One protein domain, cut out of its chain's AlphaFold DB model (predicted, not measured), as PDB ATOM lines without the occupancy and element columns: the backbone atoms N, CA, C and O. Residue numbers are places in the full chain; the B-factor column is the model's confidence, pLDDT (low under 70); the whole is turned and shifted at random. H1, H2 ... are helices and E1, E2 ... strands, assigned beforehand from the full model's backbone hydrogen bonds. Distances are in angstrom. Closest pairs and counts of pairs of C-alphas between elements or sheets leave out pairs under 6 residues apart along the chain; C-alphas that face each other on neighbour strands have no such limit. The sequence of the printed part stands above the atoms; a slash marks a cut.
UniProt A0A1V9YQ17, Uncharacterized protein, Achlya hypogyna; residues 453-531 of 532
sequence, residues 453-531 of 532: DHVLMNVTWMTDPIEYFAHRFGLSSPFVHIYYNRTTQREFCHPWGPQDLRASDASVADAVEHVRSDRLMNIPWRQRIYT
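This is residues 453 to 531 of the 532 residues of an uncharacterized protein of Achlya hypogyna (UniProt A0A1V9YQ17). A narrow, twisted three-stranded antiparallel sheet makes the middle of an elongated body, with short helices grouped at its borders. H2 lies at one end of the long axis and H4 at the other, H3 and H4 sit on the connection from E2 to E3, and H5 is between the sheet and H1. The printed part has 79 residues with five named helices and three named strands, in the order H1, H2, E1, E2, H3, H4, E3, H5; the sheet order is E2, E1, E3, and the class is mixed, helices and strands. It is only just compact, close to loose, with a radius of gyration of the C-alphas of 13.5 A and spans of 39 by 24 by 20 A.

H1, residues 453 to 462, begins with C-alpha 453 at (17.531, 2.704, 111.254) and is 14.1 A long. H2 is residues 465 to 472, 10.3 A. E1, residues 479 to 485, covers 19.1 A from C-alpha 479 at (22.574, 15.707, 129.356). E2 is residues 490 to 494, 12.9 A. H3 is residues 498 to 504, 10.0 A, and H4 is residues 508 to 511. E3, residues 512 to 519, is 20.1 A long and bends by 57 degrees at residue 515. H5, residues 525 to 529, ends with C-alpha 529 at (24.842, 8.747, 116.703).

The sheet is strongly twisted, but only just, with C-alphas up to 4.4 A off its best plane. Inner strand E1 and edge strand E2 form a hairpin, antiparallel at 151 degrees, with N 483 and O 492 2.9 A apart, within hydrogen-bond range. E1 and E3 are antiparallel at 154 degrees, with N 482 and O 516 2.8 A apart, also within range. E2, H3 with H4, and E3 form a split strand-helix-strand unit, two strands running the same way with E1 between them; its crossover is right-handed. H3 only grazes the sheet, with residues 498 to 502. H4 is only just on the sheet, with 5 pairs of C-alphas within 10 A, and only grazes it. H3 and H4 touch only at the corner; their closest C-alphas, of Arg 502 and Ala 509, are 5.6 A apart. H5 grazes the sheet with residues 527 to 529 and touches H1, the closest C-alphas being those of Asn 458 and Ile 529, 5.3 A. H1 and H2 are close but not clearly touching, about perpendicular at 80 degrees, with C-alphas of Met 462 and Tyr 468 closest at 5.9 A. H1 and H2 are not on the sheet. Each O i to N i+4 pair is within hydrogen-bond range in H1, H2, H3 and H5; H4 is too short for one.

The two farthest C-alphas, of Pro 465 and Asp 510, are 38.9 A apart. The printed part has no cut and no long link; H2 to E1 is short, the others tight. Mean pLDDT of the printed part is 87.2, and no printed residue is under 70.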
ATOM      1  N   ASP A 453      18.529   1.644 111.395       79.56
ATOM      2  CA  ASP A 453      17.531   2.704 111.254       79.56
ATOM      3  C   ASP A 453      17.569   3.731 112.395       79.56
ATOM      4  O   ASP A 453      17.401   4.919 112.143       79.56
ATOM      5  N   HIS A 454      17.862   3.328 113.636       86.44
ATOM      6  CA  HIS A 454      17.982   4.263 114.766       86.44
ATOM      7  C   HIS A 454      19.208   5.160 114.623       86.44
ATOM      8  O   HIS A 454      19.126   6.368 114.843       86.44
ATOM      9  N   VAL A 455      20.326   4.590 114.168       86.06
ATOM     10  CA  VAL A 455      21.533   5.364 113.844       86.06
ATOM     11  C   VAL A 455      21.226   6.365 112.733       86.06
ATOM     12  O   VAL A 455      21.634   7.520 112.813       86.06
ATOM     13  N   LEU A 456      20.458   5.957 111.720       88.81
ATOM     14  CA  LEU A 456      20.057   6.833 110.623       88.81
ATOM     15  C   LEU A 456      19.118   7.955 111.062       88.81
ATOM     16  O   LEU A 456      19.308   9.102 110.651       88.81
ATOM     17  N   MET A 457      18.147   7.661 111.923       90.69
ATOM     18  CA  MET A 457      17.295   8.677 112.536       90.69
ATOM     19  C   MET A 457      18.141   9.671 113.333       90.69
ATOM     20  O   MET A 457      17.979  10.877 113.145       90.69
ATOM     21  N   ASN A 458      19.100   9.182 114.130       91.25
ATOM     22  CA  ASN A 458      20.031  10.016 114.887       91.25
ATOM     23  C   ASN A 458      20.879  10.920 113.992       91.25
ATOM     24  O   ASN A 458      20.940  12.128 114.210       91.25
ATOM     25  N   VAL A 459      21.466  10.369 112.928       91.75
ATOM     26  CA  VAL A 459      22.188  11.159 111.923       91.75
ATOM     27  C   VAL A 459      21.270  12.218 111.306       91.75
ATOM     28  O   VAL A 459      21.693  13.358 111.130       91.75
ATOM     29  N   THR A 460      20.009  11.887 111.024       92.25
ATOM     30  CA  THR A 460      19.067  12.794 110.350       92.25
ATOM     31  C   THR A 460      18.728  14.026 111.179       92.25
ATOM     32  O   THR A 460      18.708  15.125 110.627       92.25
ATOM     33  N   TRP A 461      18.461  13.875 112.479       91.88
ATOM     34  CA  TRP A 461      18.134  15.026 113.330       91.88
ATOM     35  C   TRP A 461      19.366  15.792 113.792       91.88
ATOM     36  O   TRP A 461      19.341  17.018 113.820       91.88
ATOM     37  N   MET A 462      20.479  15.108 114.064       91.44
ATOM     38  CA  MET A 462      21.703  15.781 114.501       91.44
ATOM     39  C   MET A 462      22.392  16.574 113.378       91.44
ATOM     40  O   MET A 462      23.207  17.450 113.665       91.44
ATOM     41  N   THR A 463      22.119  16.252 112.107       92.69
ATOM     42  CA  THR A 463      22.627  16.999 110.937       92.69
ATOM     43  C   THR A 463      21.675  18.096 110.461       92.69
ATOM     44  O   THR A 463      22.012  18.822 109.524       92.69
ATOM     45  N   ASP A 464      20.511  18.261 111.102       93.25
ATOM     46  CA  ASP A 464      19.663  19.418 110.845       93.25
ATOM     47  C   ASP A 464      20.350  20.688 111.380       93.25
ATOM     48  O   ASP A 464      20.684  20.744 112.568       93.25
ATOM     49  N   PRO A 465      20.573  21.722 110.543       92.38
ATOM     50  CA  PRO A 465      21.303  22.908 110.978       92.38
ATOM     51  C   PRO A 465      20.677  23.605 112.191       92.38
ATOM     52  O   PRO A 465      21.406  24.106 113.042       92.38
ATOM     53  N   ILE A 466      19.344  23.647 112.288       90.94
ATOM     54  CA  ILE A 466      18.662  24.389 113.357       90.94
ATOM     55  C   ILE A 466      18.723  23.613 114.658       90.94
ATOM     56  O   ILE A 466      19.074  24.204 115.676       90.94
ATOM     57  N   GLU A 467      18.453  22.308 114.624       90.12
ATOM     58  CA  GLU A 467      18.594  21.453 115.807       90.12
ATOM     59  C   GLU A 467      20.046  21.472 116.312       90.12
ATOM     60  O   GLU A 467      20.304  21.678 117.500       90.12
ATOM     61  N   TYR A 468      21.023  21.375 115.403       89.81
ATOM     62  CA  TYR A 468      22.437  21.473 115.757       89.81
ATOM     63  C   TYR A 468      22.779  22.805 116.437       89.81
ATOM     64  O   TYR A 468      23.441  22.818 117.479       89.81
ATOM     65  N   PHE A 469      22.336  23.936 115.875       89.94
ATOM     66  CA  PHE A 469      22.593  25.249 116.468       89.94
ATOM     67  C   PHE A 469      21.857  25.445 117.797       89.94
ATOM     68  O   PHE A 469      22.458  25.977 118.732       89.94
ATOM     69  N   ALA A 470      20.616  24.966 117.919       89.56
ATOM     70  CA  ALA A 470      19.853  25.010 119.163       89.56
ATOM     71  C   ALA A 470      20.600  24.289 120.298       89.56
ATOM     72  O   ALA A 470      20.776  24.846 121.386       89.56
ATOM     73  N   HIS A 471      21.150  23.108 120.009       88.31
ATOM     74  CA  HIS A 471      21.949  22.359 120.973       88.31
ATOM     75  C   HIS A 471      23.329  22.965 121.237       88.31
ATOM     76  O   HIS A 471      23.811  22.960 122.372       88.31
ATOM     77  N   ARG A 472      23.993  23.505 120.208       87.75
ATOM     78  CA  ARG A 472      25.337  24.084 120.336       87.75
ATOM     79  C   ARG A 472      25.345  25.360 121.170       87.75
ATOM     80  O   ARG A 472      26.266  25.539 121.966       87.75
ATOM     81  N   PHE A 473      24.357  26.228 120.973       87.88
ATOM     82  CA  PHE A 473      24.260  27.523 121.649       87.88
ATOM     83  C   PHE A 473      23.467  27.473 122.960       87.88
ATOM     84  O   PHE A 473      23.250  28.506 123.583       87.88
ATOM     85  N   GLY A 474      23.085  26.276 123.417       75.19
ATOM     86  CA  GLY A 474      22.504  26.085 124.744       75.19
ATOM     87  C   GLY A 474      21.041  26.506 124.871       75.19
ATOM     88  O   GLY A 474      20.564  26.622 125.994       75.19
ATOM     89  N   LEU A 475      20.316  26.680 123.758       79.12
ATOM     90  CA  LEU A 475      18.848  26.801 123.782       79.12
ATOM     91  C   LEU A 475      18.212  25.512 124.326       79.12
ATOM     92  O   LEU A 475      17.201  25.550 125.018       79.12
ATOM     93  N   SER A 476      18.855  24.378 124.055       74.56
ATOM     94  CA  SER A 476      18.558  23.071 124.629       74.56
ATOM     95  C   SER A 476      19.887  22.369 124.909       74.56
ATOM     96  O   SER A 476      20.548  21.889 123.993       74.56
ATOM     97  N   SER A 477      20.342  22.322 126.164       73.06
ATOM     98  CA  SER A 477      21.585  21.624 126.534       73.06
ATOM     99  C   SER A 477      21.289  20.263 127.176       73.06
ATOM    100  O   SER A 477      21.332  20.156 128.404       73.06
ATOM    101  N   PRO A 478      20.968  19.220 126.387       85.44
ATOM    102  CA  PRO A 478      20.644  17.923 126.947       85.44
ATOM    103  C   PRO A 478      21.866  17.247 127.570       85.44
ATOM    104  O   PRO A 478      22.974  17.271 127.017       85.44
ATOM    105  N   PHE A 479      21.633  16.617 128.718       89.75
ATOM    106  CA  PHE A 479      22.574  15.707 129.356       89.75
ATOM    107  C   PHE A 479      22.349  14.300 128.830       89.75
ATOM    108  O   PHE A 479      21.221  13.834 128.792       89.75
ATOM    109  N   VAL A 480      23.433  13.632 128.456       91.88
ATOM    110  CA  VAL A 480      23.458  12.216 128.107       91.88
ATOM    111  C   VAL A 480      24.176  11.480 129.227       91.88
ATOM    112  O   VAL A 480      25.233  11.911 129.697       91.88
ATOM    113  N   HIS A 481      23.613  10.353 129.637       92.69
ATOM    114  CA  HIS A 481      24.175   9.509 130.675       92.69
ATOM    115  C   HIS A 481      24.953   8.361 130.029       92.69
ATOM    116  O   HIS A 481      24.460   7.679 129.126       92.69
ATOM    117  N   ILE A 482      26.198   8.181 130.466       91.50
ATOM    118  CA  ILE A 482      27.076   7.104 130.017       91.50
ATOM    119  C   ILE A 482      26.995   5.984 131.040       91.50
ATOM    120  O   ILE A 482      27.195   6.188 132.241       91.50
ATOM    121  N   TYR A 483      26.713   4.799 130.531       91.44
ATOM    122  CA  TYR A 483      26.489   3.603 131.309       91.44
ATOM    123  C   TYR A 483      27.455   2.505 130.890       91.44
ATOM    124  O   TYR A 483      27.790   2.376 129.713       91.44
ATOM    125  N   TYR A 484      27.866   1.687 131.850       91.25
ATOM    126  CA  TYR A 484      28.707   0.523 131.650       91.25
ATOM    127  C   TYR A 484      27.888  -0.745 131.880       91.25
ATOM    128  O   TYR A 484      27.394  -0.993 132.979       91.25
ATOM    129  N   ASN A 485      27.714  -1.550 130.834       88.00
ATOM    130  CA  ASN A 485      27.029  -2.833 130.954       88.00
ATOM    131  C   ASN A 485      28.012  -3.887 131.482       88.00
ATOM    132  O   ASN A 485      28.990  -4.217 130.805       88.00
ATOM    133  N   ARG A 486      27.722  -4.439 132.665       86.69
ATOM    134  CA  ARG A 486      28.574  -5.421 133.357       86.69
ATOM    135  C   ARG A 486      28.680  -6.744 132.604       86.69
ATOM    136  O   ARG A 486      29.737  -7.367 132.609       86.69
ATOM    137  N   THR A 487      27.617  -7.136 131.909       84.94
ATOM    138  CA  THR A 487      27.552  -8.399 131.162       84.94
ATOM    139  C   THR A 487      28.339  -8.312 129.860       84.94
ATOM    140  O   THR A 487      29.112  -9.206 129.531       84.94
ATOM    141  N   THR A 488      28.169  -7.223 129.106       83.00
ATOM    142  CA  THR A 488      28.823  -7.065 127.796       83.00
ATOM    143  C   THR A 488      30.172  -6.356 127.863       83.00
ATOM    144  O   THR A 488      30.833  -6.253 126.831       83.00
ATOM    145  N   GLN A 489      30.555  -5.826 129.032       86.50
ATOM    146  CA  GLN A 489      31.790  -5.064 129.265       86.50
ATOM    147  C   GLN A 489      31.941  -3.883 128.285       86.50
ATOM    148  O   GLN A 489      33.015  -3.623 127.742       86.50
ATOM    149  N   ARG A 490      30.831  -3.195 127.987       85.12
ATOM    150  CA  ARG A 490      30.781  -2.107 126.998       85.12
ATOM    151  C   ARG A 490      30.091  -0.883 127.571       85.12
ATOM    152  O   ARG A 490      29.055  -0.999 128.226       85.12
ATOM    153  N   GLU A 491      30.653   0.275 127.251       87.69
ATOM    154  CA  GLU A 491      30.032   1.568 127.509       87.69
ATOM    155  C   GLU A 491      28.986   1.889 126.438       87.69
ATOM    156  O   GLU A 491      29.186   1.619 125.248       87.69
ATOM    157  N   PHE A 492      27.881   2.501 126.852       86.00
ATOM    158  CA  PHE A 492      26.857   3.019 125.954       86.00
ATOM    159  C   PHE A 492      26.271   4.333 126.478       86.00
ATOM    160  O   PHE A 492      26.374   4.663 127.658       86.00
ATOM    161  N   CYS A 493      25.678   5.100 125.567       88.62
ATOM    162  CA  CYS A 493      25.069   6.396 125.850       88.62
ATOM    163  C   CYS A 493      23.545   6.257 125.836       88.62
ATOM    164  O   CYS A 493      22.994   5.707 124.880       88.62
ATOM    165  N   HIS A 494      22.874   6.785 126.857       89.88
ATOM    166  CA  HIS A 494      21.418   6.767 126.960       89.88
ATOM    167  C   HIS A 494      20.894   8.125 127.469       89.88
ATOM    168  O   HIS A 494      21.551   8.759 128.303       89.88
ATOM    169  N   PRO A 495      19.745   8.616 126.967       89.56
ATOM    170  CA  PRO A 495      19.230   9.929 127.350       89.56
ATOM    171  C   PRO A 495      18.602   9.976 128.741       89.56
ATOM    172  O   PRO A 495      18.622  11.014 129.389       89.56
ATOM    173  N   TRP A 496      18.050   8.861 129.210       90.19
ATOM    174  CA  TRP A 496      17.424   8.785 130.529       90.19
ATOM    175  C   TRP A 496      18.432   8.630 131.662       90.19
ATOM    176  O   TRP A 496      19.444   7.927 131.528       90.19
ATOM    177  N   GLY A 497      18.117   9.269 132.789       90.06
ATOM    178  CA  GLY A 497      18.876   9.143 134.023       90.06
ATOM    179  C   GLY A 497      18.713   7.760 134.663       90.06
ATOM    180  O   GLY A 497      17.845   6.976 134.269       90.06
ATOM    181  N   PRO A 498      19.534   7.436 135.675       87.75
ATOM    182  CA  PRO A 498      19.542   6.104 136.272       87.75
ATOM    183  C   PRO A 498      18.215   5.764 136.960       87.75
ATOM    184  O   PRO A 498      17.850   4.597 137.027       87.75
ATOM    185  N   GLN A 499      17.481   6.759 137.463       88.62
ATOM    186  CA  GLN A 499      16.167   6.551 138.079       88.62
ATOM    187  C   GLN A 499      15.097   6.211 137.035       88.62
ATOM    188  O   GLN A 499      14.384   5.226 137.198       88.62
ATOM    189  N   ASP A 500      15.046   6.970 135.941       87.81
ATOM    190  CA  ASP A 500      14.108   6.759 134.834       87.81
ATOM    191  C   ASP A 500      14.333   5.400 134.156       87.81
ATOM    192  O   ASP A 500      13.386   4.679 133.843       87.81
ATOM    193  N   LEU A 501      15.602   5.009 133.985       85.19
ATOM    194  CA  LEU A 501      15.964   3.721 133.401       85.19
ATOM    195  C   LEU A 501      15.506   2.548 134.283       85.19
ATOM    196  O   LEU A 501      14.947   1.580 133.775       85.19
ATOM    197  N   ARG A 502      15.681   2.664 135.609       84.81
ATOM    198  CA  ARG A 502      15.196   1.673 136.589       84.81
ATOM    199  C   ARG A 502      13.675   1.609 136.652       84.81
ATOM    200  O   ARG A 502      13.127   0.534 136.858       84.81
ATOM    201  N   ALA A 503      13.005   2.752 136.499       85.50
ATOM    202  CA  ALA A 503      11.551   2.814 136.461       85.50
ATOM    203  C   ALA A 503      10.986   2.139 135.201       85.50
ATOM    204  O   ALA A 503       9.913   1.546 135.261       85.50
ATOM    205  N   SER A 504      11.712   2.205 134.078       83.38
ATOM    206  CA  SER A 504      11.323   1.529 132.839       83.38
ATOM    207  C   SER A 504      11.520   0.014 132.900       83.38
ATOM    208  O   SER A 504      10.686  -0.717 132.370       83.38
ATOM    209  N   ASP A 505      12.619  -0.462 133.487       82.00
ATOM    210  CA  ASP A 505      12.904  -1.891 133.621       82.00
ATOM    211  C   ASP A 505      13.808  -2.140 134.843       82.00
ATOM    212  O   ASP A 505      14.968  -1.722 134.908       82.00
ATOM    213  N   ALA A 506      13.252  -2.840 135.837       78.50
ATOM    214  CA  ALA A 506      13.931  -3.131 137.095       78.50
ATOM    215  C   ALA A 506      15.171  -4.025 136.906       78.50
ATOM    216  O   ALA A 506      16.122  -3.910 137.675       78.50
ATOM    217  N   SER A 507      15.202  -4.861 135.859       78.69
ATOM    218  CA  SER A 507      16.323  -5.773 135.581       78.69
ATOM    219  C   SER A 507      17.587  -5.049 135.096       78.69
ATOM    220  O   SER A 507      18.698  -5.576 135.176       78.69
ATOM    221  N   VAL A 508      17.444  -3.802 134.640       78.62
ATOM    222  CA  VAL A 508      18.547  -2.968 134.141       78.62
ATOM    223  C   VAL A 508      19.412  -2.447 135.274       78.62
ATOM    224  O   VAL A 508      20.607  -2.225 135.078       78.62
ATOM    225  N   ALA A 509      18.819  -2.280 136.459       72.44
ATOM    226  CA  ALA A 509      19.497  -1.782 137.648       72.44
ATOM    227  C   ALA A 509      20.713  -2.642 138.020       72.44
ATOM    228  O   ALA A 509      21.739  -2.104 138.433       72.44
ATOM    229  N   ASP A 510      20.595  -3.958 137.831       79.62
ATOM    230  CA  ASP A 510      21.620  -4.931 138.207       79.62
ATOM    231  C   ASP A 510      22.658  -5.137 137.093       79.62
ATOM    232  O   ASP A 510      23.831  -5.422 137.357       79.62
ATOM    233  N   ALA A 511      22.245  -4.954 135.833       84.50
ATOM    234  CA  ALA A 511      23.079  -5.175 134.654       84.50
ATOM    235  C   ALA A 511      23.953  -3.965 134.269       84.50
ATOM    236  O   ALA A 511      24.936  -4.124 133.535       84.50
ATOM    237  N   VAL A 512      23.596  -2.762 134.727       87.94
ATOM    238  CA  VAL A 512      24.154  -1.508 134.220       87.94
ATOM    239  C   VAL A 512      24.623  -0.592 135.349       87.94
ATOM    240  O   VAL A 512      23.880  -0.262 136.268       87.94
ATOM    241  N   GLU A 513      25.858  -0.111 135.234       91.12
ATOM    242  CA  GLU A 513      26.463   0.845 136.157       91.12
ATOM    243  C   GLU A 513      26.534   2.239 135.525       91.12
ATOM    244  O   GLU A 513      26.970   2.398 134.385       91.12
ATOM    245  N   HIS A 514      26.077   3.266 136.242       92.31
ATOM    246  CA  HIS A 514      26.190   4.652 135.783       92.31
ATOM    247  C   HIS A 514      27.632   5.134 135.970       92.31
ATOM    248  O   HIS A 514      28.150   5.097 137.081       92.31
ATOM    249  N   VAL A 515      28.275   5.572 134.884       92.94
ATOM    250  CA  VAL A 515      29.680   6.010 134.905       92.94
ATOM    251  C   VAL A 515      29.764   7.518 135.094       92.94
ATOM    252  O   VAL A 515      30.433   8.008 135.999       92.94
ATOM    253  N   ARG A 516      29.112   8.271 134.201       93.81
ATOM    254  CA  ARG A 516      29.114   9.738 134.225       93.81
ATOM    255  C   ARG A 516      27.966  10.322 133.412       93.81
ATOM    256  O   ARG A 516      27.299   9.624 132.651       93.81
ATOM    257  N   SER A 517      27.751  11.621 133.566       93.50
ATOM    258  CA  SER A 517      26.779  12.394 132.791       93.50
ATOM    259  C   SER A 517      27.517  13.526 132.091       93.50
ATOM    260  O   SER A 517      28.189  14.313 132.751       93.50
ATOM    261  N   ASP A 518      27.386  13.614 130.773       92.44
ATOM    262  CA  ASP A 518      28.038  14.633 129.952       92.44
ATOM    263  C   ASP A 518      27.001  15.396 129.130       92.44
ATOM    264  O   ASP A 518      25.904  14.911 128.853       92.44
ATOM    265  N   ARG A 519      27.341  16.610 128.689       90.50
ATOM    266  CA  ARG A 519      26.512  17.308 127.696       90.50
ATOM    267  C   ARG A 519      26.607  16.573 126.362       90.50
ATOM    268  O   ARG A 519      27.712  16.233 125.939       90.50
ATOM    269  N   LEU A 520      25.489  16.427 125.646       89.62
ATOM    270  CA  LEU A 520      25.448  15.767 124.330       89.62
ATOM    271  C   LEU A 520      26.539  16.292 123.378       89.62
ATOM    272  O   LEU A 520      27.199  15.520 122.687       89.62
ATOM    273  N   MET A 521      26.776  17.608 123.386       89.81
ATOM    274  CA  MET A 521      27.762  18.268 122.524       89.81
ATOM    275  C   MET A 521      29.227  18.076 122.949       89.81
ATOM    276  O   MET A 521      30.113  18.385 122.152       89.81
ATOM    277  N   ASN A 522      29.492  17.549 124.147       90.19
ATOM    278  CA  ASN A 522      30.843  17.228 124.626       90.19
ATOM    279  C   ASN A 522      31.260  15.798 124.257       90.19
ATOM    280  O   ASN A 522      32.446  15.501 124.149       90.19
ATOM    281  N   ILE A 523      30.288  14.919 124.018       89.50
ATOM    282  CA  ILE A 523      30.521  13.530 123.618       89.50
ATOM    283  C   ILE A 523      31.048  13.498 122.172       89.50
ATOM    284  O   ILE A 523      30.602  14.300 121.355       89.50
ATOM    285  N   PRO A 524      31.970  12.608 121.772       89.31
ATOM    286  CA  PRO A 524      32.367  12.463 120.370       89.31
ATOM    287  C   PRO A 524      31.171  12.145 119.458       89.31
ATOM    288  O   PRO A 524      30.341  11.309 119.806       89.31
ATOM    289  N   TRP A 525      31.101  12.742 118.259       85.88
ATOM    290  CA  TRP A 525      29.990  12.542 117.302       85.88
ATOM    291  C   TRP A 525      29.619  11.068 117.089       85.88
ATOM    292  O   TRP A 525      28.444  10.715 117.046       85.88
ATOM    293  N   ARG A 526      30.630  10.193 117.034       83.56
ATOM    294  CA  ARG A 526      30.448   8.743 116.929       83.56
ATOM    295  C   ARG A 526      29.575   8.196 118.055       83.56
ATOM    296  O   ARG A 526      28.626   7.484 117.786       83.56
ATOM    297  N   GLN A 527      29.881   8.521 119.304       84.75
ATOM    298  CA  GLN A 527      29.095   8.043 120.441       84.75
ATOM    299  C   GLN A 527      27.691   8.669 120.451       84.75
ATOM    300  O   GLN A 527      26.739   7.992 120.821       84.75
ATOM    301  N   ARG A 528      27.534   9.901 119.939       87.81
ATOM    302  CA  ARG A 528      26.217  10.552 119.813       87.81
ATOM    303  C   ARG A 528      25.279   9.785 118.884       87.81
ATOM    304  O   ARG A 528      24.162   9.489 119.286       87.81
ATOM    305  N   ILE A 529      25.721   9.421 117.678       86.31
ATOM    306  CA  ILE A 529      24.842   8.747 116.703       86.31
ATOM    307  C   ILE A 529      24.397   7.346 117.158       86.31
ATOM    308  O   ILE A 529      23.339   6.881 116.742       86.31
ATOM    309  N   TYR A 530      25.170   6.709 118.045       84.06
ATOM    310  CA  TYR A 530      24.847   5.426 118.679       84.06
ATOM    311  C   TYR A 530      24.147   5.577 120.043       84.06
ATOM    312  O   TYR A 530      24.027   4.595 120.774       84.06
ATOM    313  N   THR A 531      23.699   6.785 120.406       80.25
ATOM    314  CA  THR A 531      22.888   6.990 121.615       80.25
ATOM    315  C   THR A 531      21.543   6.295 121.433       80.25
ATOM    316  O   THR A 531      20.898   6.478 120.396       80.25
TER     317      THR A 531